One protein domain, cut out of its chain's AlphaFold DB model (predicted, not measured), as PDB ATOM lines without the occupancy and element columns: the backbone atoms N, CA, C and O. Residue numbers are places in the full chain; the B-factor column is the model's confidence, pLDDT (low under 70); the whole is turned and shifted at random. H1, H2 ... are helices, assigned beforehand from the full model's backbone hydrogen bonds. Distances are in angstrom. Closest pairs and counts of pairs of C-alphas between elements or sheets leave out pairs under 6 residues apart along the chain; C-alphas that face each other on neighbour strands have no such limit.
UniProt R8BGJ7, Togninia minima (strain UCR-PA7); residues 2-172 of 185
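AT A GLANCE: This is residues 2 to 172 of the 185 residues of a protein of Togninia minima (strain UCR-PA7) (UniProt R8BGJ7). One long helix, H5, makes a straight bar along one long edge of the domain, with the short helix H2 packed on it at a slant and the short helix H6, near the middle of the whole, packed on H2 and meeting H5 with its last residues, about perpendicular to it. H1 stands off at one end of the domain and the pair H3 and H4 toward the other, while H7 lies on the side away from H5, and long loops run between these parts. The printed part has 171 residues with seven named helices, H1 to H7 in order along the chain, and no named strand; the class is all helix. It is only just loose, close to compact, with a radius of gyration of the C-alphas of 18.9 A and spans of 55 by 42 by 28 A.

HOW THE PARTS SIT: Begin with H5, residues 75 to 98. With its residues 81 to 88 alone it touches H2, residues 27 to 38; the closest C-alphas, of Leu 37 and Leu 81, are 7.3 A apart. H2 and H5 run opposite ways at 37 degrees, only just a steep tilt. Look next at H6, residues 123 to 131: H5 touches it with residues 85 to 92 alone, about perpendicular at 81 degrees, and the closest C-alphas, of Arg 89 and Leu 131, are 5.1 A apart. H2 touches H6 with residues 30 to 34 alone, at 73 degrees, only just about perpendicular; the closest C-alphas, of Cys 34 and Val 130, are 6.3 A apart. These three pairs make a mostly crossed packing, with no shallow tilt among them. H3, residues 44 to 53, and H4, residues 59 to 65, are near each other, with 6 pairs of C-alphas within 10 A. H1, residues 2 to 14, and H7, residues 160 to 171, touch no helix. Every O i to N i+4 pair is within hydrogen-bond range in H1, H2, H3, H4, H5 and H7; in H6 it is 2 of 5, beside 3 of 6 O i to N i+3 pairs.

IN THESE COORDINATES: Find C-alpha 75 at (-53.417, -3.642, -3.783); from there H5 runs 34.7 A to C-alpha 98 at (-19.229, -9.002, -1.313). H1 begins at C-alpha 2, (-21.492, -19.077, -25.855), and spans 18.3 A. H2 measures 16.6 A, H3 14.1 A, H4 10.0 A, H6 12.3 A and H7 16.7 A.

THE WHOLE: The C-alphas farthest apart, of Gly 16 and Gly 54, are 57.5 A apart. The printed part has no cut. The links H1 to H2, H5 to H6 and H6 to H7 are long. Mean pLDDT of the printed part is 93.4, and no printed residue is under 70.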
ATOM      1  N   ALA A   2     -22.706 -18.697 -26.593       89.50
ATOM      2  CA  ALA A   2     -21.492 -19.077 -25.855       89.50
ATOM      3  C   ALA A   2     -20.172 -18.624 -26.519       89.50
ATOM      4  O   ALA A   2     -19.321 -18.048 -25.849       89.50
ATOM      5  N   ARG A   3     -20.026 -18.782 -27.847       92.62
ATOM      6  CA  ARG A   3     -18.847 -18.296 -28.594       92.62
ATOM      7  C   ARG A   3     -18.647 -16.782 -28.482       92.62
ATOM      8  O   ARG A   3     -17.522 -16.330 -28.304       92.62
ATOM      9  N   GLY A   4     -19.730 -16.010 -28.561       94.00
ATOM     10  CA  GLY A   4     -19.692 -14.555 -28.407       94.00
ATOM     11  C   GLY A   4     -19.282 -14.127 -27.003       94.00
ATOM     12  O   GLY A   4     -18.424 -13.260 -26.867       94.00
ATOM     13  N   LEU A   5     -19.832 -14.781 -25.974       95.56
ATOM     14  CA  LEU A   5     -19.457 -14.523 -24.584       95.56
ATOM     15  C   LEU A   5     -17.982 -14.864 -24.337       95.56
ATOM     16  O   LEU A   5     -17.253 -14.033 -23.805       95.56
ATOM     17  N   LYS A   6     -17.524 -16.037 -24.792       95.62
ATOM     18  CA  LYS A   6     -16.119 -16.449 -24.684       95.62
ATOM     19  C   LYS A   6     -15.185 -15.446 -25.364       95.62
ATOM     20  O   LYS A   6     -14.222 -15.003 -24.753       95.62
ATOM     21  N   TYR A   7     -15.515 -15.025 -26.585       96.62
ATOM     22  CA  TYR A   7     -14.745 -14.011 -27.305       96.62
ATOM     23  C   TYR A   7     -14.651 -12.687 -26.532       96.62
ATOM     24  O   TYR A   7     -13.570 -12.109 -26.430       96.62
ATOM     25  N   ALA A   8     -15.761 -12.212 -25.958       96.94
ATOM     26  CA  ALA A   8     -15.768 -10.997 -25.147       96.94
ATOM     27  C   ALA A   8     -14.926 -11.155 -23.867       96.94
ATOM     28  O   ALA A   8     -14.130 -10.272 -23.553       96.94
ATOM     29  N   VAL A   9     -15.036 -12.296 -23.176       97.31
ATOM     30  CA  VAL A   9     -14.209 -12.634 -22.006       97.31
ATOM     31  C   VAL A   9     -12.720 -12.616 -22.356       97.31
ATOM     32  O   VAL A   9     -11.936 -11.995 -21.641       97.31
ATOM     33  N   ASP A  10     -12.326 -13.245 -23.463       97.69
ATOM     34  CA  ASP A  10     -10.927 -13.312 -23.896       97.69
ATOM     35  C   ASP A  10     -10.371 -11.914 -24.222       97.69
ATOM     36  O   ASP A  10      -9.249 -11.580 -23.835       97.69
ATOM     37  N   LYS A  11     -11.173 -11.052 -24.865       97.25
ATOM     38  CA  LYS A  11     -10.796  -9.656 -25.149       97.25
ATOM     39  C   LYS A  11     -10.660  -8.811 -23.884       97.25
ATOM     40  O   LYS A  11      -9.707  -8.043 -23.787       97.25
ATOM     41  N   LEU A  12     -11.561  -8.967 -22.915       97.06
ATOM     42  CA  LEU A  12     -11.477  -8.263 -21.632       97.06
ATOM     43  C   LEU A  12     -10.236  -8.688 -20.839       97.06
ATOM     44  O   LEU A  12      -9.505  -7.829 -20.353       97.06
ATOM     45  N   LYS A  13      -9.945  -9.996 -20.781       98.00
ATOM     46  CA  LYS A  13      -8.715 -10.513 -20.156       98.00
ATOM     47  C   LYS A  13      -7.462  -9.941 -20.818       98.00
ATOM     48  O   LYS A  13      -6.565  -9.481 -20.119       98.00
ATOM     49  N   ALA A  14      -7.413  -9.918 -22.152       98.12
ATOM     50  CA  ALA A  14      -6.289  -9.345 -22.896       98.12
ATOM     51  C   ALA A  14      -6.116  -7.831 -22.664       98.12
ATOM     52  O   ALA A  14      -4.999  -7.329 -22.729       98.12
ATOM     53  N   ALA A  15      -7.202  -7.115 -22.359       98.06
ATOM     54  CA  ALA A  15      -7.181  -5.701 -21.990       98.06
ATOM     55  C   ALA A  15      -6.832  -5.448 -20.506       98.06
ATOM     56  O   ALA A  15      -6.851  -4.303 -20.065       98.06
ATOM     57  N   GLY A  16      -6.526  -6.493 -19.727       98.00
ATOM     58  CA  GLY A  16      -6.152  -6.380 -18.313       98.00
ATOM     59  C   GLY A  16      -7.329  -6.353 -17.333       98.00
ATOM     60  O   GLY A  16      -7.123  -6.121 -16.143       98.00
ATOM     61  N   VAL A  17      -8.559  -6.610 -17.790       98.00
ATOM     62  CA  VAL A  17      -9.729  -6.698 -16.906       98.00
ATOM     63  C   VAL A  17      -9.693  -8.015 -16.130       98.00
ATOM     64  O   VAL A  17      -9.580  -9.098 -16.710       98.00
ATOM     65  N   LYS A  18      -9.841  -7.935 -14.803       97.56
ATOM     66  CA  LYS A  18      -9.978  -9.111 -13.940       97.56
ATOM     67  C   LYS A  18     -11.346  -9.755 -14.164       97.56
ATOM     68  O   LYS A  18     -12.364  -9.231 -13.725       97.56
ATOM     69  N   VAL A  19     -11.361 -10.915 -14.814       96.88
ATOM     70  CA  VAL A  19     -12.584 -11.705 -15.006       96.88
ATOM     71  C   VAL A  19     -12.701 -12.749 -13.902       96.88
ATOM     72  O   VAL A  19     -11.781 -13.543 -13.699       96.88
ATOM     73  N   VAL A  20     -13.844 -12.759 -13.220       95.75
ATOM     74  CA  VAL A  20     -14.231 -13.777 -12.237       95.75
ATOM     75  C   VAL A  20     -15.524 -14.444 -12.693       95.75
ATOM     76  O   VAL A  20     -16.363 -13.792 -13.315       95.75
ATOM     77  N   GLU A  21     -15.677 -15.734 -12.405       95.06
ATOM     78  CA  GLU A  21     -16.936 -16.430 -12.670       95.06
ATOM     79  C   GLU A  21     -18.010 -15.911 -11.708       95.06
ATOM     80  O   GLU A  21     -17.759 -15.763 -10.507       95.06
ATOM     81  N   PHE A  22     -19.195 -15.605 -12.233       94.06
ATOM     82  CA  PHE A  22     -20.300 -15.105 -11.428       94.06
ATOM     83  C   PHE A  22     -21.366 -16.184 -11.270       94.06
ATOM     84  O   PHE A  22     -22.154 -16.430 -12.179       94.06
ATOM     85  N   GLU A  23     -21.417 -16.784 -10.083       92.94
ATOM     86  CA  GLU A  23     -22.425 -17.793  -9.764       92.94
ATOM     87  C   GLU A  23     -23.841 -17.189  -9.783       92.94
ATOM     88  O   GLU A  23     -24.098 -16.230  -9.037       92.94
ATOM     89  N   PRO A  24     -24.772 -17.735 -10.586       90.00
ATOM     90  CA  PRO A  24     -26.149 -17.269 -10.635       90.00
ATOM     91  C   PRO A  24     -26.815 -17.292  -9.243       90.00
ATOM     92  O   PRO A  24     -26.833 -18.305  -8.550       90.00
ATOM     93  N   TYR A  25     -27.361 -16.152  -8.811       93.31
ATOM     94  CA  TYR A  25     -28.163 -16.037  -7.589       93.31
ATOM     95  C   TYR A  25     -29.669 -16.059  -7.881       93.31
ATOM     96  O   TYR A  25     -30.139 -15.160  -8.570       93.31
ATOM     97  N   LYS A  26     -30.402 -17.050  -7.345       93.50
ATOM     98  CA  LYS A  26     -31.884 -17.140  -7.291       93.50
ATOM     99  C   LYS A  26     -32.639 -16.803  -8.602       93.50
ATOM    100  O   LYS A  26     -33.733 -16.240  -8.575       93.50
ATOM    101  N   GLN A  27     -32.105 -17.189  -9.763       90.31
ATOM    102  CA  GLN A  27     -32.653 -16.826 -11.085       90.31
ATOM    103  C   GLN A  27     -34.094 -17.289 -11.299       90.31
ATOM    104  O   GLN A  27     -34.879 -16.552 -11.887       90.31
ATOM    105  N   ALA A  28     -34.447 -18.492 -10.839       90.62
ATOM    106  CA  ALA A  28     -35.800 -19.022 -10.997       90.62
ATOM    107  C   ALA A  28     -36.832 -18.182 -10.224       90.62
ATOM    108  O   ALA A  28     -37.878 -17.832 -10.775       90.62
ATOM    109  N   ASP A  29     -36.505 -17.800  -8.987       92.44
ATOM    110  CA  ASP A  29     -37.358 -16.949  -8.154       92.44
ATOM    111  C   ASP A  29     -37.497 -15.556  -8.763       92.44
ATOM    112  O   ASP A  29     -38.603 -15.021  -8.844       92.44
ATOM    113  N   LEU A  30     -36.391 -14.992  -9.261       92.44
ATOM    114  CA  LEU A  30     -36.416 -13.713  -9.955       92.44
ATOM    115  C   LEU A  30     -37.254 -13.772 -11.229       92.44
ATOM    116  O   LEU A  30     -38.031 -12.852 -11.475       92.44
ATOM    117  N   TYR A  31     -37.115 -14.823 -12.037       92.38
ATOM    118  CA  TYR A  31     -37.863 -14.935 -13.283       92.38
ATOM    119  C   TYR A  31     -39.359 -15.014 -12.988       92.38
ATOM    120  O   TYR A  31     -40.133 -14.250 -13.558       92.38
ATOM    121  N   LYS A  32     -39.747 -15.839 -12.008       93.06
ATOM    122  CA  LYS A  32     -41.129 -15.930 -11.530       93.06
ATOM    123  C   LYS A  32     -41.650 -14.586 -11.016       93.06
ATOM    124  O   LYS A  32     -42.755 -14.186 -11.381       93.06
ATOM    125  N   LEU A  33     -40.877 -13.884 -10.184       95.19
ATOM    126  CA  LEU A  33     -41.254 -12.569  -9.659       95.19
ATOM    127  C   LEU A  33     -41.433 -11.552 -10.792       95.19
ATOM    128  O   LEU A  33     -42.434 -10.842 -10.826       95.19
ATOM    129  N   CYS A  34     -40.498 -11.522 -11.743       95.50
ATOM    130  CA  CYS A  34     -40.528 -10.636 -12.900       95.50
ATOM    131  C   CYS A  34     -41.785 -10.849 -13.747       95.50
ATOM    132  O   CYS A  34     -42.534  -9.906 -13.989       95.50
ATOM    133  N   THR A  35     -42.053 -12.095 -14.144       93.88
ATOM    134  CA  THR A  35     -43.207 -12.407 -14.990       93.88
ATOM    135  C   THR A  35     -44.528 -12.169 -14.265       93.88
ATOM    136  O   THR A  35     -45.488 -11.739 -14.893       93.88
ATOM    137  N   THR A  36     -44.574 -12.379 -12.944       94.62
ATOM    138  CA  THR A  36     -45.753 -12.061 -12.120       94.62
ATOM    139  C   THR A  36     -46.012 -10.552 -12.083       94.62
ATOM    140  O   THR A  36     -47.150 -10.114 -12.234       94.62
ATOM    141  N   LEU A  37     -44.960  -9.744 -11.922       95.94
ATOM    142  CA  LEU A  37     -45.060  -8.282 -11.880       95.94
ATOM    143  C   LEU A  37     -45.497  -7.657 -13.215       95.94
ATOM    144  O   LEU A  37     -46.026  -6.550 -13.202       95.94
ATOM    145  N   PHE A  38     -45.309  -8.335 -14.353       95.38
ATOM    146  CA  PHE A  38     -45.800  -7.847 -15.648       95.38
ATOM    147  C   PHE A  38     -47.323  -7.900 -15.792       95.38
ATOM    148  O   PHE A  38     -47.875  -7.145 -16.586       95.38
ATOM    149  N   PHE A  39     -47.996  -8.775 -15.044       96.56
ATOM    150  CA  PHE A  39     -49.419  -9.068 -15.220       96.56
ATOM    151  C   PHE A  39     -50.164  -9.028 -13.887       96.56
ATOM    152  O   PHE A  39     -50.966  -9.910 -13.583       96.56
ATOM    153  N   THR A  40     -49.904  -8.018 -13.053       97.06
ATOM    154  CA  THR A  40     -50.547  -7.927 -11.731       97.06
ATOM    155  C   THR A  40     -52.069  -7.792 -11.802       97.06
ATOM    156  O   THR A  40     -52.763  -8.126 -10.847       97.06
ATOM    157  N   ASP A  41     -52.589  -7.331 -12.938       97.19
ATOM    158  CA  ASP A  41     -54.008  -7.202 -13.265       97.19
ATOM    159  C   ASP A  41     -54.595  -8.456 -13.944       97.19
ATOM    160  O   ASP A  41     -55.682  -8.388 -14.514       97.19
ATOM    161  N   ALA A  42     -53.872  -9.580 -13.932       96.94
ATOM    162  CA  ALA A  42     -54.196 -10.796 -14.680       96.94
ATOM    163  C   ALA A  42     -54.338 -10.582 -16.203       96.94
ATOM    164  O   ALA A  42     -55.042 -11.329 -16.881       96.94
ATOM    165  N   GLY A  43     -53.675  -9.562 -16.762       96.44
ATOM    166  CA  GLY A  43     -53.735  -9.256 -18.191       96.44
ATOM    167  C   GLY A  43     -55.055  -8.629 -18.646       96.44
ATOM    168  O   GLY A  43     -55.308  -8.563 -19.854       96.44
ATOM    169  N   LYS A  44     -55.894  -8.164 -17.708       96.31
ATOM    170  CA  LYS A  44     -57.185  -7.528 -18.003       96.31
ATOM    171  C   LYS A  44     -57.027  -6.282 -18.862       96.31
ATOM    172  O   LYS A  44     -57.648  -6.226 -19.916       96.31
ATOM    173  N   CYS A  45     -56.130  -5.360 -18.503       95.44
ATOM    174  CA  CYS A  45     -55.921  -4.133 -19.277       95.44
ATOM    175  C   CYS A  45     -55.553  -4.446 -20.731       95.44
ATOM    176  O   CYS A  45     -56.069  -3.831 -21.658       95.44
ATOM    177  N   VAL A  46     -54.666  -5.424 -20.942       95.06
ATOM    178  CA  VAL A  46     -54.255  -5.831 -22.293       95.06
ATOM    179  C   VAL A  46     -55.439  -6.421 -23.053       95.06
ATOM    180  O   VAL A  46     -55.664  -6.051 -24.201       95.06
ATOM    181  N   THR A  47     -56.201  -7.316 -22.427       94.88
ATOM    182  CA  THR A  47     -57.325  -8.012 -23.072       94.88
ATOM    183  C   THR A  47     -58.459  -7.046 -23.429       94.88
ATOM    184  O   THR A  47     -58.906  -7.040 -24.572       94.88
ATOM    185  N   GLU A  48     -58.845  -6.163 -22.505       96.00
ATOM    186  CA  GLU A  48     -59.879  -5.139 -22.711       96.00
ATOM    187  C   GLU A  48     -59.512  -4.162 -23.840       96.00
ATOM    188  O   GLU A  48     -60.374  -3.761 -24.620       96.00
ATOM    189  N   LEU A  49     -58.228  -3.805 -23.984       96.25
ATOM    190  CA  LEU A  49     -57.766  -2.954 -25.087       96.25
ATOM    191  C   LEU A  49     -57.944  -3.624 -26.456       96.25
ATOM    192  O   LEU A  49     -58.359  -2.959 -27.406       96.25
ATOM    193  N   PHE A  50     -57.656  -4.925 -26.569       96.19
ATOM    194  CA  PHE A  50     -57.890  -5.669 -27.812       96.19
ATOM    195  C   PHE A  50     -59.382  -5.789 -28.131       96.19
ATOM    196  O   PHE A  50     -59.774  -5.622 -29.285       96.19
ATOM    197  N   GLU A  51     -60.216  -6.031 -27.117       95.50
ATOM    198  CA  GLU A  51     -61.674  -6.074 -27.269       95.50
ATOM    199  C   GLU A  51     -62.234  -4.728 -27.741       95.50
ATOM    200  O   GLU A  51     -63.007  -4.688 -28.697       95.50
ATOM    201  N   LEU A  52     -61.791  -3.622 -27.131       96.88
ATOM    202  CA  LEU A  52     -62.190  -2.268 -27.518       96.88
ATOM    203  C   LEU A  52     -61.772  -1.929 -28.955       96.88
ATOM    204  O   LEU A  52     -62.530  -1.290 -29.682       96.88
ATOM    205  N   ALA A  53     -60.573  -2.349 -29.364       96.44
ATOM    206  CA  ALA A  53     -60.070  -2.136 -30.718       96.44
ATOM    207  C   ALA A  53     -60.745  -3.041 -31.766       96.44
ATOM    208  O   ALA A  53     -60.682  -2.750 -32.959       96.44
ATOM    209  N   GLY A  54     -61.376  -4.143 -31.343       96.19
ATOM    210  CA  GLY A  54     -61.898  -5.172 -32.244       96.19
ATOM    211  C   GLY A  54     -60.801  -5.969 -32.964       96.19
ATOM    212  O   GLY A  54     -61.067  -6.586 -33.996       96.19
ATOM    213  N   GLU A  55     -59.569  -5.956 -32.446       94.12
ATOM    214  CA  GLU A  55     -58.416  -6.621 -33.058       94.12
ATOM    215  C   GLU A  55     -58.156  -8.007 -32.441       94.12
ATOM    216  O   GLU A  55     -58.276  -8.196 -31.227       94.12
ATOM    217  N   PRO A  56     -57.739  -9.006 -33.238       93.88
ATOM    218  CA  PRO A  56     -57.394 -10.313 -32.702       93.88
ATOM    219  C   PRO A  56     -56.068 -10.272 -31.927       93.88
ATOM    220  O   PRO A  56     -55.039  -9.821 -32.432       93.88
ATOM    221  N   ILE A  57     -56.051 -10.873 -30.734       94.75
ATOM    222  CA  ILE A  57     -54.812 -11.066 -29.968       94.75
ATOM    223  C   ILE A  57     -53.874 -12.013 -30.735       94.75
ATOM    224  O   ILE A  57     -54.209 -13.178 -30.994       94.75
ATOM    225  N   ASN A  58     -52.675 -11.530 -31.067       93.19
ATOM    226  CA  ASN A  58     -51.668 -12.318 -31.778       93.19
ATOM    227  C   ASN A  58     -51.081 -13.454 -30.910       93.19
ATOM    228  O   ASN A  58     -51.204 -13.466 -29.682       93.19
ATOM    229  N   SER A  59     -50.425 -14.426 -31.551       94.06
ATOM    230  CA  SER A  59     -49.885 -15.622 -30.884       94.06
ATOM    231  C   SER A  59     -48.863 -15.308 -29.790       94.06
ATOM    232  O   SER A  59     -48.861 -15.970 -28.751       94.06
ATOM    233  N   MET A  60     -48.022 -14.293 -29.989       94.44
ATOM    234  CA  MET A  60     -47.004 -13.917 -29.014       94.44
ATOM    235  C   MET A  60     -47.607 -13.237 -27.793       94.44
ATOM    236  O   MET A  60     -47.209 -13.562 -26.682       94.44
ATOM    237  N   THR A  61     -48.608 -12.374 -27.971       94.81
ATOM    238  CA  THR A  61     -49.350 -11.778 -26.854       94.81
ATOM    239  C   THR A  61     -50.114 -12.849 -26.077       94.81
ATOM    240  O   THR A  61     -50.059 -12.853 -24.850       94.81
ATOM    241  N   LYS A  62     -50.748 -13.817 -26.759       95.25
ATOM    242  CA  LYS A  62     -51.384 -14.970 -26.096       95.25
ATOM    243  C   LYS A  62     -50.388 -15.757 -25.248       95.25
ATOM    244  O   LYS A  62     -50.699 -16.093 -24.113       95.25
ATOM    245  N   TRP A  63     -49.194 -16.027 -25.779       94.94
ATOM    246  CA  TRP A  63     -48.131 -16.680 -25.016       94.94
ATOM    247  C   TRP A  63     -47.657 -15.822 -23.834       94.94
ATOM    248  O   TRP A  63     -47.463 -16.341 -22.743       94.94
ATOM    249  N   SER A  64     -47.517 -14.507 -24.004       95.19
ATOM    250  CA  SER A  64     -47.153 -13.615 -22.901       95.19
ATOM    251  C   SER A  64     -48.155 -13.705 -21.748       95.19
ATOM    252  O   SER A  64     -47.748 -13.890 -20.602       95.19
ATOM    253  N   LEU A  65     -49.453 -13.676 -22.068       95.44
ATOM    254  CA  LEU A  65     -50.551 -13.776 -21.105       95.44
ATOM    255  C   LEU A  65     -50.600 -15.121 -20.364       95.44
ATOM    256  O   LEU A  65     -51.209 -15.188 -19.304       95.44
ATOM    257  N   THR A  66     -49.911 -16.180 -20.819       94.44
ATOM    258  CA  THR A  66     -49.828 -17.432 -20.036       94.44
ATOM    259  C   THR A  66     -49.023 -17.283 -18.745       94.44
ATOM    260  O   THR A  66     -49.030 -18.193 -17.923       94.44
ATOM    261  N   HIS A  67     -48.291 -16.178 -18.577       93.69
ATOM    262  CA  HIS A  67     -47.605 -15.847 -17.328       93.69
ATOM    263  C   HIS A  67     -48.495 -15.079 -16.347       93.69
ATOM    264  O   HIS A  67     -48.084 -14.872 -15.204       93.69
ATOM    265  N   ALA A  68     -49.677 -14.634 -16.783       95.62
ATOM    266  CA  ALA A  68     -50.600 -13.925 -15.922       95.62
ATOM    267  C   ALA A  68     -51.130 -14.855 -14.815       95.62
ATOM    268  O   ALA A  68     -51.363 -16.044 -15.060       95.62
ATOM    269  N   PRO A  69     -51.320 -14.339 -13.588       95.25
ATOM    270  CA  PRO A  69     -52.058 -15.062 -12.564       95.25
ATOM    271  C   PRO A  69     -53.504 -15.297 -13.023       95.25
ATOM    272  O   PRO A  69     -54.017 -14.586 -13.884       95.25
ATOM    273  N   ALA A  70     -54.169 -16.284 -12.420       94.75
ATOM    274  CA  ALA A  70     -55.567 -16.584 -12.732       94.75
ATOM    275  C   ALA A  70     -56.511 -15.423 -12.374       94.75
ATOM    276  O   ALA A  70     -57.475 -15.178 -13.089       94.75
ATOM    277  N   GLU A  71     -56.212 -14.708 -11.289       96.62
ATOM    278  CA  GLU A  71     -56.980 -13.558 -10.817       96.62
ATOM    279  C   GLU A  71     -56.053 -12.364 -10.559       96.62
ATOM    280  O   GLU A  71     -54.880 -12.567 -10.221       96.62
ATOM    281  N   PRO A  72     -56.549 -11.120 -10.697       97.56
ATOM    282  CA  PRO A  72     -55.777  -9.931 -10.365       97.56
ATOM    283  C   PRO A  72     -55.350  -9.933  -8.902       97.56
ATOM    284  O   PRO A  72     -56.124 -10.300  -8.015       97.56
ATOM    285  N   PHE A  73     -54.150  -9.430  -8.635       97.81
ATOM    286  CA  PHE A  73     -53.730  -9.174  -7.266       97.81
ATOM    287  C   PHE A  73     -54.479  -7.977  -6.690       97.81
ATOM    288  O   PHE A  73     -54.677  -6.949  -7.339       97.81
ATOM    289  N   THR A  74     -54.816  -8.069  -5.410       98.12
ATOM    290  CA  THR A  74     -55.233  -6.911  -4.624       98.12
ATOM    291  C   THR A  74     -54.088  -5.900  -4.495       98.12
ATOM    292  O   THR A  74     -52.908  -6.207  -4.705       98.12
ATOM    293  N   LEU A  75     -54.417  -4.676  -4.071       97.38
ATOM    294  CA  LEU A  75     -53.417  -3.642  -3.783       97.38
ATOM    295  C   LEU A  75     -52.363  -4.130  -2.772       97.38
ATOM    296  O   LEU A  75     -51.165  -3.941  -2.975       97.38
ATOM    297  N   VAL A  76     -52.805  -4.805  -1.706       98.19
ATOM    298  CA  VAL A  76     -51.924  -5.298  -0.637       98.19
ATOM    299  C   VAL A  76     -51.001  -6.410  -1.141       98.19
ATOM    300  O   VAL A  76     -49.824  -6.443  -0.782       98.19
ATOM    301  N   GLU A  77     -51.492  -7.318  -1.983       98.00
ATOM    302  CA  GLU A  77     -50.657  -8.357  -2.599       98.00
ATOM    303  C   GLU A  77     -49.640  -7.758  -3.569       98.00
ATOM    304  O   GLU A  77     -48.461  -8.115  -3.524       98.00
ATOM    305  N   SER A  78     -50.057  -6.771  -4.362       97.06
ATOM    306  CA  SER A  78     -49.159  -6.027  -5.247       97.06
ATOM    307  C   SER A  78     -48.053  -5.317  -4.460       97.06
ATOM    308  O   SER A  78     -46.889  -5.334  -4.863       97.06
ATOM    309  N   TRP A  79     -48.357  -4.737  -3.295       98.06
ATOM    310  CA  TRP A  79     -47.337  -4.154  -2.415       98.06
ATOM    311  C   TRP A  79     -46.352  -5.194  -1.878       98.06
ATOM    312  O   TRP A  79     -45.154  -4.917  -1.831       98.06
ATOM    313  N   LYS A  80     -46.814  -6.403  -1.537       98.12
ATOM    314  CA  LYS A  80     -45.925  -7.499  -1.118       98.12
ATOM    315  C   LYS A  80     -44.968  -7.911  -2.238       98.12
ATOM    316  O   LYS A  80     -43.784  -8.093  -1.968       98.12
ATOM    317  N   LEU A  81     -45.445  -8.008  -3.479       97.44
ATOM    318  CA  LEU A  81     -44.595  -8.307  -4.640       97.44
ATOM    319  C   LEU A  81     -43.546  -7.210  -4.875       97.44
ATOM    320  O   LEU A  81     -42.377  -7.508  -5.115       97.44
ATOM    321  N   ASN A  82     -43.932  -5.937  -4.743       97.44
ATOM    322  CA  ASN A  82     -42.983  -4.825  -4.819       97.44
ATOM    323  C   ASN A  82     -41.936  -4.902  -3.697       97.44
ATOM    324  O   ASN A  82     -40.747  -4.791  -3.975       97.44
ATOM    325  N   ALA A  83     -42.340  -5.170  -2.452       98.06
ATOM    326  CA  ALA A  83     -41.402  -5.345  -1.342       98.06
ATOM    327  C   ALA A  83     -40.425  -6.513  -1.578       98.06
ATOM    328  O   ALA A  83     -39.237  -6.388  -1.285       98.06
ATOM    329  N   GLN A  84     -40.891  -7.625  -2.162       97.38
ATOM    330  CA  GLN A  84     -40.030  -8.743  -2.565       97.38
ATOM    331  C   GLN A  84     -39.018  -8.339  -3.645       97.38
ATOM    332  O   GLN A  84     -37.853  -8.721  -3.550       97.38
ATOM    333  N   ARG A  85     -39.425  -7.534  -4.640       97.62
ATOM    334  CA  ARG A  85     -38.506  -6.978  -5.649       97.62
ATOM    335  C   ARG A  85     -37.420  -6.126  -5.003       97.62
ATOM    336  O   ARG A  85     -36.247  -6.311  -5.315       97.62
ATOM    337  N   GLU A  86     -37.796  -5.222  -4.101       97.75
ATOM    338  CA  GLU A  86     -36.836  -4.344  -3.420       97.75
ATOM    339  C   GLU A  86     -35.858  -5.136  -2.542       97.75
ATOM    340  O   GLU A  86     -34.652  -4.882  -2.572       97.75
ATOM    341  N   ALA A  87     -36.347  -6.151  -1.824       96.94
ATOM    342  CA  ALA A  87     -35.498  -7.054  -1.051       96.94
ATOM    343  C   ALA A  87     -34.502  -7.799  -1.951       96.94
ATOM    344  O   ALA A  87     -33.305  -7.817  -1.665       96.94
ATOM    345  N   TYR A  88     -34.970  -8.344  -3.079       96.56
ATOM    346  CA  TYR A  88     -34.107  -9.024  -4.040       96.56
ATOM    347  C   TYR A  88     -33.027  -8.090  -4.599       96.56
ATOM    348  O   TYR A  88     -31.857  -8.467  -4.669       96.56
ATOM    349  N   ARG A  89     -33.395  -6.858  -4.971       96.38
ATOM    350  CA  ARG A  89     -32.456  -5.841  -5.468       96.38
ATOM    351  C   ARG A  89     -31.371  -5.533  -4.436       96.38
ATOM    352  O   ARG A  89     -30.186  -5.536  -4.769       96.38
ATOM    353  N   ALA A  90     -31.759  -5.322  -3.179       96.44
ATOM    354  CA  ALA A  90     -30.819  -5.074  -2.089       96.44
ATOM    355  C   ALA A  90     -29.877  -6.269  -1.849       96.44
ATOM    356  O   ALA A  90     -28.666  -6.078  -1.717       96.44
ATOM    357  N   GLU A  91     -30.409  -7.497  -1.841       96.69
ATOM    358  CA  GLU A  91     -29.617  -8.728  -1.731       96.69
ATOM    359  C   GLU A  91     -28.604  -8.855  -2.877       96.69
ATOM    360  O   GLU A  91     -27.433  -9.140  -2.633       96.69
ATOM    361  N   TYR A  92     -29.029  -8.601  -4.116       96.38
ATOM    362  CA  TYR A  92     -28.177  -8.735  -5.296       96.38
ATOM    363  C   TYR A  92     -27.039  -7.705  -5.310       96.38
ATOM    364  O   TYR A  92     -25.885  -8.062  -5.550       96.38
ATOM    365  N   HIS A  93     -27.321  -6.440  -4.984       94.69
ATOM    366  CA  HIS A  93     -26.285  -5.405  -4.876       94.69
ATOM    367  C   HIS A  93     -25.287  -5.702  -3.752       94.69
ATOM    368  O   HIS A  93     -24.076  -5.537  -3.933       94.69
ATOM    369  N   LYS A  94     -25.772  -6.183  -2.601       96.56
ATOM    370  CA  LYS A  94     -24.907  -6.638  -1.509       96.56
ATOM    371  C   LYS A  94     -24.005  -7.784  -1.973       96.56
ATOM    372  O   LYS A  94     -22.798  -7.718  -1.759       96.56
ATOM    373  N   LEU A  95     -24.565  -8.769  -2.672       96.62
ATOM    374  CA  LEU A  95     -23.827  -9.910  -3.211       96.62
ATOM    375  C   LEU A  95     -22.735  -9.485  -4.202       96.62
ATOM    376  O   LEU A  95     -21.613  -9.981  -4.126       96.62
ATOM    377  N   MET A  96     -23.033  -8.557  -5.118       95.69
ATOM    378  CA  MET A  96     -22.032  -8.017  -6.048       95.69
ATOM    379  C   MET A  96     -20.872  -7.354  -5.299       95.69
ATOM    380  O   MET A  96     -19.711  -7.611  -5.619       95.69
ATOM    381  N   LYS A  97     -21.175  -6.564  -4.260       96.06
ATOM    382  CA  LYS A  97     -20.162  -5.912  -3.420       96.06
ATOM    383  C   LYS A  97     -19.309  -6.924  -2.654       96.06
ATOM    384  O   LYS A  97     -18.090  -6.795  -2.638       96.06
ATOM    385  N   GLU A  98     -19.927  -7.935  -2.047       96.75
ATOM    386  CA  GLU A  98     -19.229  -9.002  -1.313       96.75
ATOM    387  C   GLU A  98     -18.316  -9.831  -2.222       96.75
ATOM    388  O   GLU A  98     -17.227 -10.229  -1.814       96.75
ATOM    389  N   ARG A  99     -18.728 -10.049  -3.475       95.94
ATOM    390  CA  ARG A  99     -17.926 -10.738  -4.494       95.94
ATOM    391  C   ARG A  99     -16.904  -9.829  -5.187       95.94
ATOM    392  O   ARG A  99     -16.098 -10.330  -5.968       95.94
ATOM    393  N   GLY A 100     -16.924  -8.523  -4.913       95.81
ATOM    394  CA  GLY A 100     -16.027  -7.542  -5.524       95.81
ATOM    395  C   GLY A 100     -16.199  -7.429  -7.040       95.81
ATOM    396  O   GLY A 100     -15.205  -7.440  -7.762       95.81
ATOM    397  N   VAL A 101     -17.447  -7.392  -7.518       96.50
ATOM    398  CA  VAL A 101     -17.790  -7.302  -8.947       96.50
ATOM    399  C   VAL A 101     -18.321  -5.911  -9.280       96.50
ATOM    400  O   VAL A 101     -19.351  -5.502  -8.747       96.50
ATOM    401  N   ASP A 102     -17.657  -5.221 -10.209       95.62
ATOM    402  CA  ASP A 102     -18.058  -3.885 -10.672       95.62
ATOM    403  C   ASP A 102     -19.174  -3.931 -11.728       95.62
ATOM    404  O   ASP A 102     -20.070  -3.089 -11.747       95.62
ATOM    405  N   PHE A 103     -19.142  -4.929 -12.616       95.12
ATOM    406  CA  PHE A 103     -20.160  -5.157 -13.642       95.12
ATOM    407  C   PHE A 103     -20.265  -6.642 -13.994       95.12
ATOM    408  O   PHE A 103     -19.320  -7.409 -13.817       95.12
ATOM    409  N   ILE A 104     -21.415  -7.044 -14.534       95.88
ATOM    410  CA  ILE A 104     -21.661  -8.419 -14.975       95.88
ATOM    411  C   ILE A 104     -21.687  -8.450 -16.499       95.88
ATOM    412  O   ILE A 104     -22.510  -7.794 -17.134       95.88
ATOM    413  N   LEU A 105     -20.797  -9.248 -17.089       96.25
ATOM    414  CA  LEU A 105     -20.871  -9.601 -18.501       96.25
ATOM    415  C   LEU A 105     -21.727 -10.861 -18.652       96.25
ATOM    416  O   LEU A 105     -21.402 -11.906 -18.096       96.25
ATOM    417  N   CYS A 106     -22.793 -10.782 -19.443       95.25
ATOM    418  CA  CYS A 106     -23.653 -11.924 -19.739       95.25
ATOM    419  C   CYS A 106     -24.153 -11.887 -21.195       95.25
ATOM    420  O   CYS A 106     -24.039 -10.855 -21.866       95.25
ATOM    421  N   PRO A 107     -24.696 -12.998 -21.722       93.94
ATOM    422  CA  PRO A 107     -25.404 -12.988 -22.997       93.94
ATOM    423  C   PRO A 107     -26.655 -12.102 -22.935       93.94
ATOM    424  O   PRO A 107     -27.385 -12.128 -21.951       93.94
ATOM    425  N   SER A 108     -26.956 -11.386 -24.020       92.06
ATOM    426  CA  SER A 108     -28.203 -10.614 -24.148       92.06
ATOM    427  C   SER A 108     -29.398 -11.456 -24.608       92.06
ATOM    428  O   SER A 108     -30.546 -11.043 -24.467       92.06
ATOM    429  N   TYR A 109     -29.146 -12.638 -25.176       92.00
ATOM    430  CA  TYR A 109     -30.169 -13.568 -25.644       92.00
ATOM    431  C   TYR A 109     -29.615 -15.002 -25.702       92.00
ATOM    432  O   TYR A 109     -28.408 -15.215 -25.579       92.00
ATOM    433  N   VAL A 110     -30.483 -15.994 -25.928       89.25
ATOM    434  CA  VAL A 110     -30.104 -17.419 -26.045       89.25
ATOM    435  C   VAL A 110     -29.283 -17.716 -27.310       89.25
ATOM    436  O   VAL A 110     -28.442 -18.616 -27.339       89.25
ATOM    437  N   GLY A 111     -29.484 -16.937 -28.373       88.69
ATOM    438  CA  GLY A 111     -29.000 -17.259 -29.713       88.69
ATOM    439  C   GLY A 111     -28.845 -16.043 -30.620       88.69
ATOM    440  O   GLY A 111     -28.925 -14.900 -30.180       88.69
ATOM    441  N   ALA A 112     -28.616 -16.303 -31.910       88.25
ATOM    442  CA  ALA A 112     -28.799 -15.289 -32.949       88.25
ATOM    443  C   ALA A 112     -30.280 -14.859 -33.033       88.25
ATOM    444  O   ALA A 112     -31.140 -15.494 -32.423       88.25
ATOM    445  N   ALA A 113     -30.579 -13.805 -33.803       88.31
ATOM    446  CA  ALA A 113     -31.922 -13.221 -33.916       88.31
ATOM    447  C   ALA A 113     -33.017 -14.287 -34.079       88.31
ATOM    448  O   ALA A 113     -32.898 -15.135 -34.964       88.31
ATOM    449  N   ALA A 114     -34.037 -14.270 -33.217       87.88
ATOM    450  CA  ALA A 114     -35.137 -15.236 -33.219       87.88
ATOM    451  C   ALA A 114     -35.917 -15.229 -34.546       87.88
ATOM    452  O   ALA A 114     -35.870 -14.257 -35.299       87.88
ATOM    453  N   GLU A 115     -36.605 -16.331 -34.843       88.44
ATOM    454  CA  GLU A 115     -37.558 -16.342 -35.949       88.44
ATOM    455  C   GLU A 115     -38.774 -15.497 -35.556       88.44
ATOM    456  O   GLU A 115     -39.130 -15.383 -34.376       88.44
ATOM    457  N   VAL A 116     -39.380 -14.835 -36.540       89.44
ATOM    458  CA  VAL A 116     -40.530 -13.964 -36.293       89.44
ATOM    459  C   VAL A 116     -41.653 -14.788 -35.667       89.44
ATOM    460  O   VAL A 116     -42.014 -15.845 -36.170       89.44
ATOM    461  N   GLY A 117     -42.203 -14.305 -34.551       89.81
ATOM    462  CA  GLY A 117     -43.295 -14.985 -33.853       89.81
ATOM    463  C   GLY A 117     -42.877 -16.196 -33.012       89.81
ATOM    464  O   GLY A 117     -43.750 -16.963 -32.615       89.81
ATOM    465  N   THR A 118     -41.581 -16.383 -32.713       90.19
ATOM    466  CA  THR A 118     -41.106 -17.519 -31.893       90.19
ATOM    467  C   THR A 118     -40.363 -17.110 -30.614       90.19
ATOM    468  O   THR A 118     -39.795 -17.971 -29.936       90.19
ATOM    469  N   THR A 119     -40.301 -15.821 -30.274       89.56
ATOM    470  CA  THR A 119     -39.484 -15.298 -29.161       89.56
ATOM    471  C   THR A 119     -40.132 -15.571 -27.802       89.56
ATOM    472  O   THR A 119     -40.921 -14.766 -27.323       89.56
ATOM    473  N   GLN A 120     -39.776 -16.681 -27.153       91.50
ATOM    474  CA  GLN A 120     -40.412 -17.123 -25.899       91.50
ATOM    475  C   GLN A 120     -39.454 -17.145 -24.697       91.50
ATOM    476  O   GLN A 120     -39.664 -17.883 -23.740       91.50
ATOM    477  N   TYR A 121     -38.373 -16.365 -24.733       90.38
ATOM    478  CA  TYR A 121     -37.365 -16.361 -23.671       90.38
ATOM    479  C   TYR A 121     -36.966 -14.938 -23.300       90.38
ATOM    480  O   TYR A 121     -36.344 -14.240 -24.101       90.38
ATOM    481  N   TRP A 122     -37.313 -14.518 -22.085       91.38
ATOM    482  CA  TRP A 122     -37.064 -13.155 -21.602       91.38
ATOM    483  C   TRP A 122     -35.994 -13.068 -20.516       91.38
ATOM    484  O   TRP A 122     -35.548 -11.970 -20.196       91.38
ATOM    485  N   ALA A 123     -35.558 -14.194 -19.946       90.12
ATOM    486  CA  ALA A 123     -34.797 -14.191 -18.697       90.12
ATOM    487  C   ALA A 123     -33.483 -13.382 -18.763       90.12
ATOM    488  O   ALA A 123     -33.163 -12.680 -17.806       90.12
ATOM    489  N   TYR A 124     -32.768 -13.411 -19.898       91.44
ATOM    490  CA  TYR A 124     -31.489 -12.699 -20.068       91.44
ATOM    491  C   TYR A 124     -31.591 -11.174 -19.962       91.44
ATOM    492  O   TYR A 124     -30.603 -10.531 -19.616       91.44
ATOM    493  N   THR A 125     -32.756 -10.593 -20.253       92.31
ATOM    494  CA  THR A 125     -32.969  -9.139 -20.194       92.31
ATOM    495  C   THR A 125     -33.899  -8.739 -19.057       92.31
ATOM    496  O   THR A 125     -33.643  -7.751 -18.375       92.31
ATOM    497  N   ALA A 126     -34.939  -9.533 -18.799       92.75
ATOM    498  CA  ALA A 126     -35.964  -9.244 -17.802       92.75
ATOM    499  C   ALA A 126     -35.403  -9.120 -16.374       92.75
ATOM    500  O   ALA A 126     -35.891  -8.310 -15.587       92.75
ATOM    501  N   MET A 127     -34.335  -9.860 -16.056       92.31
ATOM    502  CA  MET A 127     -33.638  -9.745 -14.771       92.31
ATOM    503  C   MET A 127     -33.172  -8.323 -14.470       92.31
ATOM    504  O   MET A 127     -33.327  -7.852 -13.343       92.31
ATOM    505  N   TRP A 128     -32.658  -7.617 -15.472       93.75
ATOM    506  CA  TRP A 128     -32.129  -6.268 -15.288       93.75
ATOM    507  C   TRP A 128     -33.239  -5.241 -15.039       93.75
ATOM    508  O   TRP A 128     -32.999  -4.270 -14.330       93.75
ATOM    509  N   ASN A 129     -34.470  -5.505 -15.500       93.69
ATOM    510  CA  ASN A 129     -35.642  -4.682 -15.176       93.69
ATOM    511  C   ASN A 129     -36.032  -4.808 -13.694       93.69
ATOM    512  O   ASN A 129     -36.403  -3.828 -13.059       93.69
ATOM    513  N   VAL A 130     -35.946  -6.018 -13.126       94.12
ATOM    514  CA  VAL A 130     -36.213  -6.256 -11.693       94.12
ATOM    515  C   VAL A 130     -35.143  -5.581 -10.843       94.12
ATOM    516  O   VAL A 130     -35.462  -4.884  -9.879       94.12
ATOM    517  N   LEU A 131     -33.877  -5.765 -11.221       94.31
ATOM    518  CA  LEU A 131     -32.739  -5.175 -10.526       94.31
ATOM    519  C   LEU A 131     -32.679  -3.652 -10.672       94.31
ATOM    520  O   LEU A 131     -32.116  -3.009  -9.797       94.31
ATOM    521  N   ASP A 132     -33.319  -3.084 -11.698       94.94
ATOM    522  CA  ASP A 132     -33.243  -1.656 -12.041       94.94
ATOM    523  C   ASP A 132     -31.784  -1.184 -12.164       94.94
ATOM    524  O   ASP A 132     -31.366  -0.145 -11.656       94.94
ATOM    525  N   GLN A 133     -30.975  -2.031 -12.805       92.88
ATOM    526  CA  GLN A 133     -29.551  -1.806 -12.996       92.88
ATOM    527  C   GLN A 133     -29.302  -1.369 -14.442       92.88
ATOM    528  O   GLN A 133     -29.836  -1.998 -15.367       92.88
ATOM    529  N   PRO A 134     -28.481  -0.329 -14.682       95.00
ATOM    530  CA  PRO A 134     -28.143   0.074 -16.037       95.00
ATOM    531  C   PRO A 134     -27.511  -1.099 -16.788       95.00
ATOM    532  O   PRO A 134     -26.582  -1.747 -16.302       95.00
ATOM    533  N   SER A 135     -28.019  -1.359 -17.990       95.12
ATOM    534  CA  SER A 135     -27.536  -2.428 -18.857       95.12
ATOM    535  C   SER A 135     -27.301  -1.900 -20.267       95.12
ATOM    536  O   SER A 135     -28.032  -1.049 -20.773       95.12
ATOM    537  N   ILE A 136     -26.244  -2.400 -20.904       95.81
ATOM    538  CA  ILE A 136     -25.893  -2.077 -22.284       95.81
ATOM    539  C   ILE A 136     -25.638  -3.371 -23.045       95.81
ATOM    540  O   ILE A 136     -24.986  -4.287 -22.550       95.81
ATOM    541  N   THR A 137     -26.151  -3.443 -24.270       94.75
ATOM    542  CA  THR A 137     -25.828  -4.517 -25.211       94.75
ATOM    543  C   THR A 137     -24.971  -3.947 -26.328       94.75
ATOM    544  O   THR A 137     -25.321  -2.930 -26.923       94.75
ATOM    545  N   PHE A 138     -23.867  -4.619 -26.640       93.50
ATOM    546  CA  PHE A 138     -22.968  -4.243 -27.726       93.50
ATOM    547  C   PHE A 138     -22.647  -5.459 -28.609       93.50
ATOM    548  O   PHE A 138     -22.593  -6.590 -28.117       93.50
ATOM    549  N   PRO A 139     -22.453  -5.267 -29.925       93.31
ATOM    550  CA  PRO A 139     -22.089  -6.357 -30.820       93.31
ATOM    551  C   PRO A 139     -20.630  -6.774 -30.604       93.31
ATOM    552  O   PRO A 139     -19.738  -5.938 -30.496       93.31
ATOM    553  N   THR A 140     -20.359  -8.078 -30.636       93.19
ATOM    554  CA  THR A 140     -18.984  -8.612 -30.584       93.19
ATOM    555  C   THR A 140     -18.240  -8.503 -31.919       93.19
ATOM    556  O   THR A 140     -17.045  -8.773 -31.983       93.19
ATOM    557  N   GLY A 141     -18.951  -8.169 -33.002       92.62
ATOM    558  CA  GLY A 141     -18.452  -8.223 -34.382       92.62
ATOM    559  C   GLY A 141     -18.497  -9.621 -35.011       92.62
ATOM    560  O   GLY A 141     -18.323  -9.754 -36.221       92.62
ATOM    561  N   LEU A 142     -18.784 -10.665 -34.227       92.44
ATOM    562  CA  LEU A 142     -18.945 -12.022 -34.746       92.44
ATOM    563  C   LEU A 142     -20.279 -12.175 -35.482       92.44
ATOM    564  O   LEU A 142     -21.313 -11.665 -35.052       92.44
ATOM    565  N   LYS A 143     -20.259 -12.951 -36.567       92.06
ATOM    566  CA  LYS A 143     -21.459 -13.411 -37.276       92.06
ATOM    567  C   LYS A 143     -21.730 -14.868 -36.925       92.06
ATOM    568  O   LYS A 143     -20.790 -15.598 -36.612       92.06
ATOM    569  N   ALA A 144     -23.001 -15.265 -36.966       89.00
ATOM    570  CA  ALA A 144     -23.368 -16.673 -36.864       89.00
ATOM    571  C   ALA A 144     -22.719 -17.445 -38.020       89.00
ATOM    572  O   ALA A 144     -22.806 -17.009 -39.168       89.00
ATOM    573  N   ASP A 145     -22.065 -18.553 -37.697       89.56
ATOM    574  CA  ASP A 145     -21.329 -19.381 -38.647       89.56
ATOM    575  C   ASP A 145     -21.774 -20.839 -38.486       89.56
ATOM    576  O   ASP A 145     -21.436 -21.450 -37.477       89.56
ATOM    577  N   PRO A 146     -22.511 -21.419 -39.448       86.38
ATOM    578  CA  PRO A 146     -23.006 -22.792 -39.349       86.38
ATOM    579  C   PRO A 146     -21.912 -23.861 -39.248       86.38
ATOM    580  O   PRO A 146     -22.190 -24.957 -38.769       86.38
ATOM    581  N   ALA A 147     -20.685 -23.571 -39.697       88.62
ATOM    582  CA  ALA A 147     -19.568 -24.509 -39.605       88.62
ATOM    583  C   ALA A 147     -18.970 -24.571 -38.189       88.62
ATOM    584  O   ALA A 147     -18.348 -25.566 -37.826       88.62
ATOM    585  N   VAL A 148     -19.158 -23.514 -37.390       89.12
ATOM    586  CA  VAL A 148     -18.588 -23.386 -36.038       89.12
ATOM    587  C   VAL A 148     -19.670 -23.452 -34.959       89.12
ATOM    588  O   VAL A 148     -19.491 -24.100 -33.931       89.12
ATOM    589  N   ASP A 149     -20.801 -22.788 -35.181       88.19
ATOM    590  CA  ASP A 149     -21.954 -22.721 -34.282       88.19
ATOM    591  C   ASP A 149     -22.865 -23.945 -34.476       88.19
ATOM    592  O   ASP A 149     -24.054 -23.829 -34.774       88.19
ATOM    593  N   VAL A 150     -22.283 -25.133 -34.319       86.19
ATOM    594  CA  VAL A 150     -23.010 -26.403 -34.384       86.19
ATOM    595  C   VAL A 150     -23.782 -26.665 -33.091       86.19
ATOM    596  O   VAL A 150     -23.389 -26.250 -31.997       86.19
ATOM    597  N   VAL A 151     -24.909 -27.366 -33.216       83.69
ATOM    598  CA  VAL A 151     -25.750 -27.749 -32.077       83.69
ATOM    599  C   VAL A 151     -24.955 -28.671 -31.153       83.69
ATOM    600  O   VAL A 151     -24.462 -29.712 -31.583       83.69
ATOM    601  N   ASN A 152     -24.854 -28.309 -29.874       84.50
ATOM    602  CA  ASN A 152     -24.228 -29.166 -28.872       84.50
ATOM    603  C   ASN A 152     -25.149 -30.358 -28.563       84.50
ATOM    604  O   ASN A 152     -26.183 -30.168 -27.924       84.50
ATOM    605  N   ALA A 153     -24.785 -31.561 -29.009       81.81
ATOM    606  CA  ALA A 153     -25.574 -32.777 -28.798       81.81
ATOM    607  C   ALA A 153     -25.670 -33.193 -27.317       81.81
ATOM    608  O   ALA A 153     -26.660 -33.804 -26.925       81.81
ATOM    609  N   ASP A 154     -24.698 -32.797 -26.493       88.25
ATOM    610  CA  ASP A 154     -24.628 -33.133 -25.066       88.25
ATOM    611  C   ASP A 154     -25.271 -32.059 -24.172       88.25
ATOM    612  O   ASP A 154     -25.069 -32.037 -22.953       88.25
ATOM    613  N   PHE A 155     -26.019 -31.122 -24.765       87.62
ATOM    614  CA  PHE A 155     -26.706 -30.079 -24.015       87.62
ATOM    615  C   PHE A 155     -27.716 -30.691 -23.040       87.62
ATOM    616  O   PHE A 155     -28.625 -31.421 -23.431       87.62
ATOM    617  N   LYS A 156     -27.569 -30.347 -21.759       91.44
ATOM    618  CA  LYS A 156     -28.519 -30.706 -20.706       91.44
ATOM    619  C   LYS A 156     -29.322 -29.457 -20.346       91.44
ATOM    620  O   LYS A 156     -28.732 -28.534 -19.780       91.44
ATOM    621  N   PRO A 157     -30.620 -29.391 -20.679       90.69
ATOM    622  CA  PRO A 157     -31.446 -28.244 -20.318       90.69
ATOM    623  C   PRO A 157     -31.530 -28.109 -18.792       90.69
ATOM    624  O   PRO A 157     -31.666 -29.110 -18.087       90.69
ATOM    625  N   LEU A 158     -31.485 -26.878 -18.278       88.75
ATOM    626  CA  LEU A 158     -31.700 -26.618 -16.848       88.75
ATOM    627  C   LEU A 158     -33.193 -26.450 -16.531       88.75
ATOM    628  O   LEU A 158     -33.610 -26.574 -15.382       88.75
ATOM    629  N   SER A 159     -34.003 -26.175 -17.554       90.06
ATOM    630  CA  SER A 159     -35.437 -25.919 -17.453       90.06
ATOM    631  C   SER A 159     -36.187 -26.366 -18.715       90.06
ATOM    632  O   SER A 159     -35.589 -26.687 -19.745       90.06
ATOM    633  N   LYS A 160     -37.524 -26.368 -18.655       91.75
ATOM    634  CA  LYS A 160     -38.365 -26.649 -19.833       91.75
ATOM    635  C   LYS A 160     -38.217 -25.552 -20.890       91.75
ATOM    636  O   LYS A 160     -38.278 -25.826 -22.087       91.75
ATOM    637  N   GLU A 161     -38.006 -24.319 -20.445       90.25
ATOM    638  CA  GLU A 161     -37.754 -23.154 -21.281       90.25
ATOM    639  C   GLU A 161     -36.448 -23.325 -22.060       90.25
ATOM    640  O   GLU A 161     -36.440 -23.121 -23.273       90.25
ATOM    641  N   ASP A 162     -35.384 -23.784 -21.398       90.62
ATOM    642  CA  ASP A 162     -34.097 -24.046 -22.048       90.62
ATOM    643  C   ASP A 162     -34.205 -25.152 -23.099       90.62
ATOM    644  O   ASP A 162     -33.670 -25.003 -24.197       90.62
ATOM    645  N   GLN A 163     -34.929 -26.239 -22.800       92.19
ATOM    646  CA  GLN A 163     -35.166 -27.313 -23.770       92.19
ATOM    647  C   GLN A 163     -35.895 -26.783 -25.010       92.19
ATOM    648  O   GLN A 163     -35.474 -27.041 -26.134       92.19
ATOM    649  N   ARG A 164     -36.946 -25.977 -24.822       92.06
ATOM    650  CA  ARG A 164     -37.707 -25.388 -25.932       92.06
ATOM    651  C   ARG A 164     -36.836 -24.489 -26.812       92.06
ATOM    652  O   ARG A 164     -36.935 -24.552 -28.036       92.06
ATOM    653  N   GLU A 165     -36.007 -23.629 -26.220       90.75
ATOM    654  CA  GLU A 165     -35.113 -22.765 -27.005       90.75
ATOM    655  C   GLU A 165     -33.989 -23.560 -27.688       90.75
ATOM    656  O   GLU A 165     -33.603 -23.241 -28.816       90.75
ATOM    657  N   TYR A 166     -33.510 -24.636 -27.059       89.56
ATOM    658  CA  TYR A 166     -32.575 -25.571 -27.677       89.56
ATOM    659  C   TYR A 166     -33.189 -26.277 -28.897       89.56
ATOM    660  O   TYR A 166     -32.568 -26.314 -29.960       89.56
ATOM    661  N   ASP A 167     -34.433 -26.750 -28.797       89.81
ATOM    662  CA  ASP A 167     -35.140 -27.398 -29.907       89.81
ATOM    663  C   ASP A 167     -35.351 -26.439 -31.089       89.81
ATOM    664  O   ASP A 167     -35.164 -26.821 -32.248       89.81
ATOM    665  N   LYS A 168     -35.652 -25.160 -30.817       87.81
ATOM    666  CA  LYS A 168     -35.700 -24.114 -31.856       87.81
ATOM    667  C   LYS A 168     -34.350 -23.928 -32.539       87.81
ATOM    668  O   LYS A 168     -34.300 -23.767 -33.755       87.81
ATOM    669  N   CYS A 169     -33.259 -23.952 -31.774       82.88
ATOM    670  CA  CYS A 169     -31.907 -23.851 -32.315       82.88
ATOM    671  C   CYS A 169     -31.578 -25.047 -33.221       82.88
ATOM    672  O   CYS A 169     -31.078 -24.860 -34.328       82.88
ATOM    673  N   LYS A 170     -31.934 -26.266 -32.797       79.94
ATOM    674  CA  LYS A 170     -31.722 -27.498 -33.571       79.94
ATOM    675  C   LYS A 170     -32.472 -27.507 -34.901       79.94
ATOM    676  O   LYS A 170     -31.938 -27.961 -35.908       79.94
ATOM    677  N   ASN A 171     -33.696 -26.990 -34.905       70.12
ATOM    678  CA  ASN A 171     -34.555 -26.969 -36.088       70.12
ATOM    679  C   ASN A 171     -34.315 -25.750 -36.992       70.12
ATOM    680  O   ASN A 171     -34.914 -25.638 -38.064       70.12
ATOM    681  N   ARG A 172     -33.436 -24.828 -36.585       70.81
ATOM    682  CA  ARG A 172     -33.163 -23.608 -37.334       70.81
ATOM    683  C   ARG A 172     -32.324 -23.904 -38.573       70.81
ATOM    684  O   ARG A 172     -31.188 -24.361 -38.494       70.81
TER     685      ARG A 172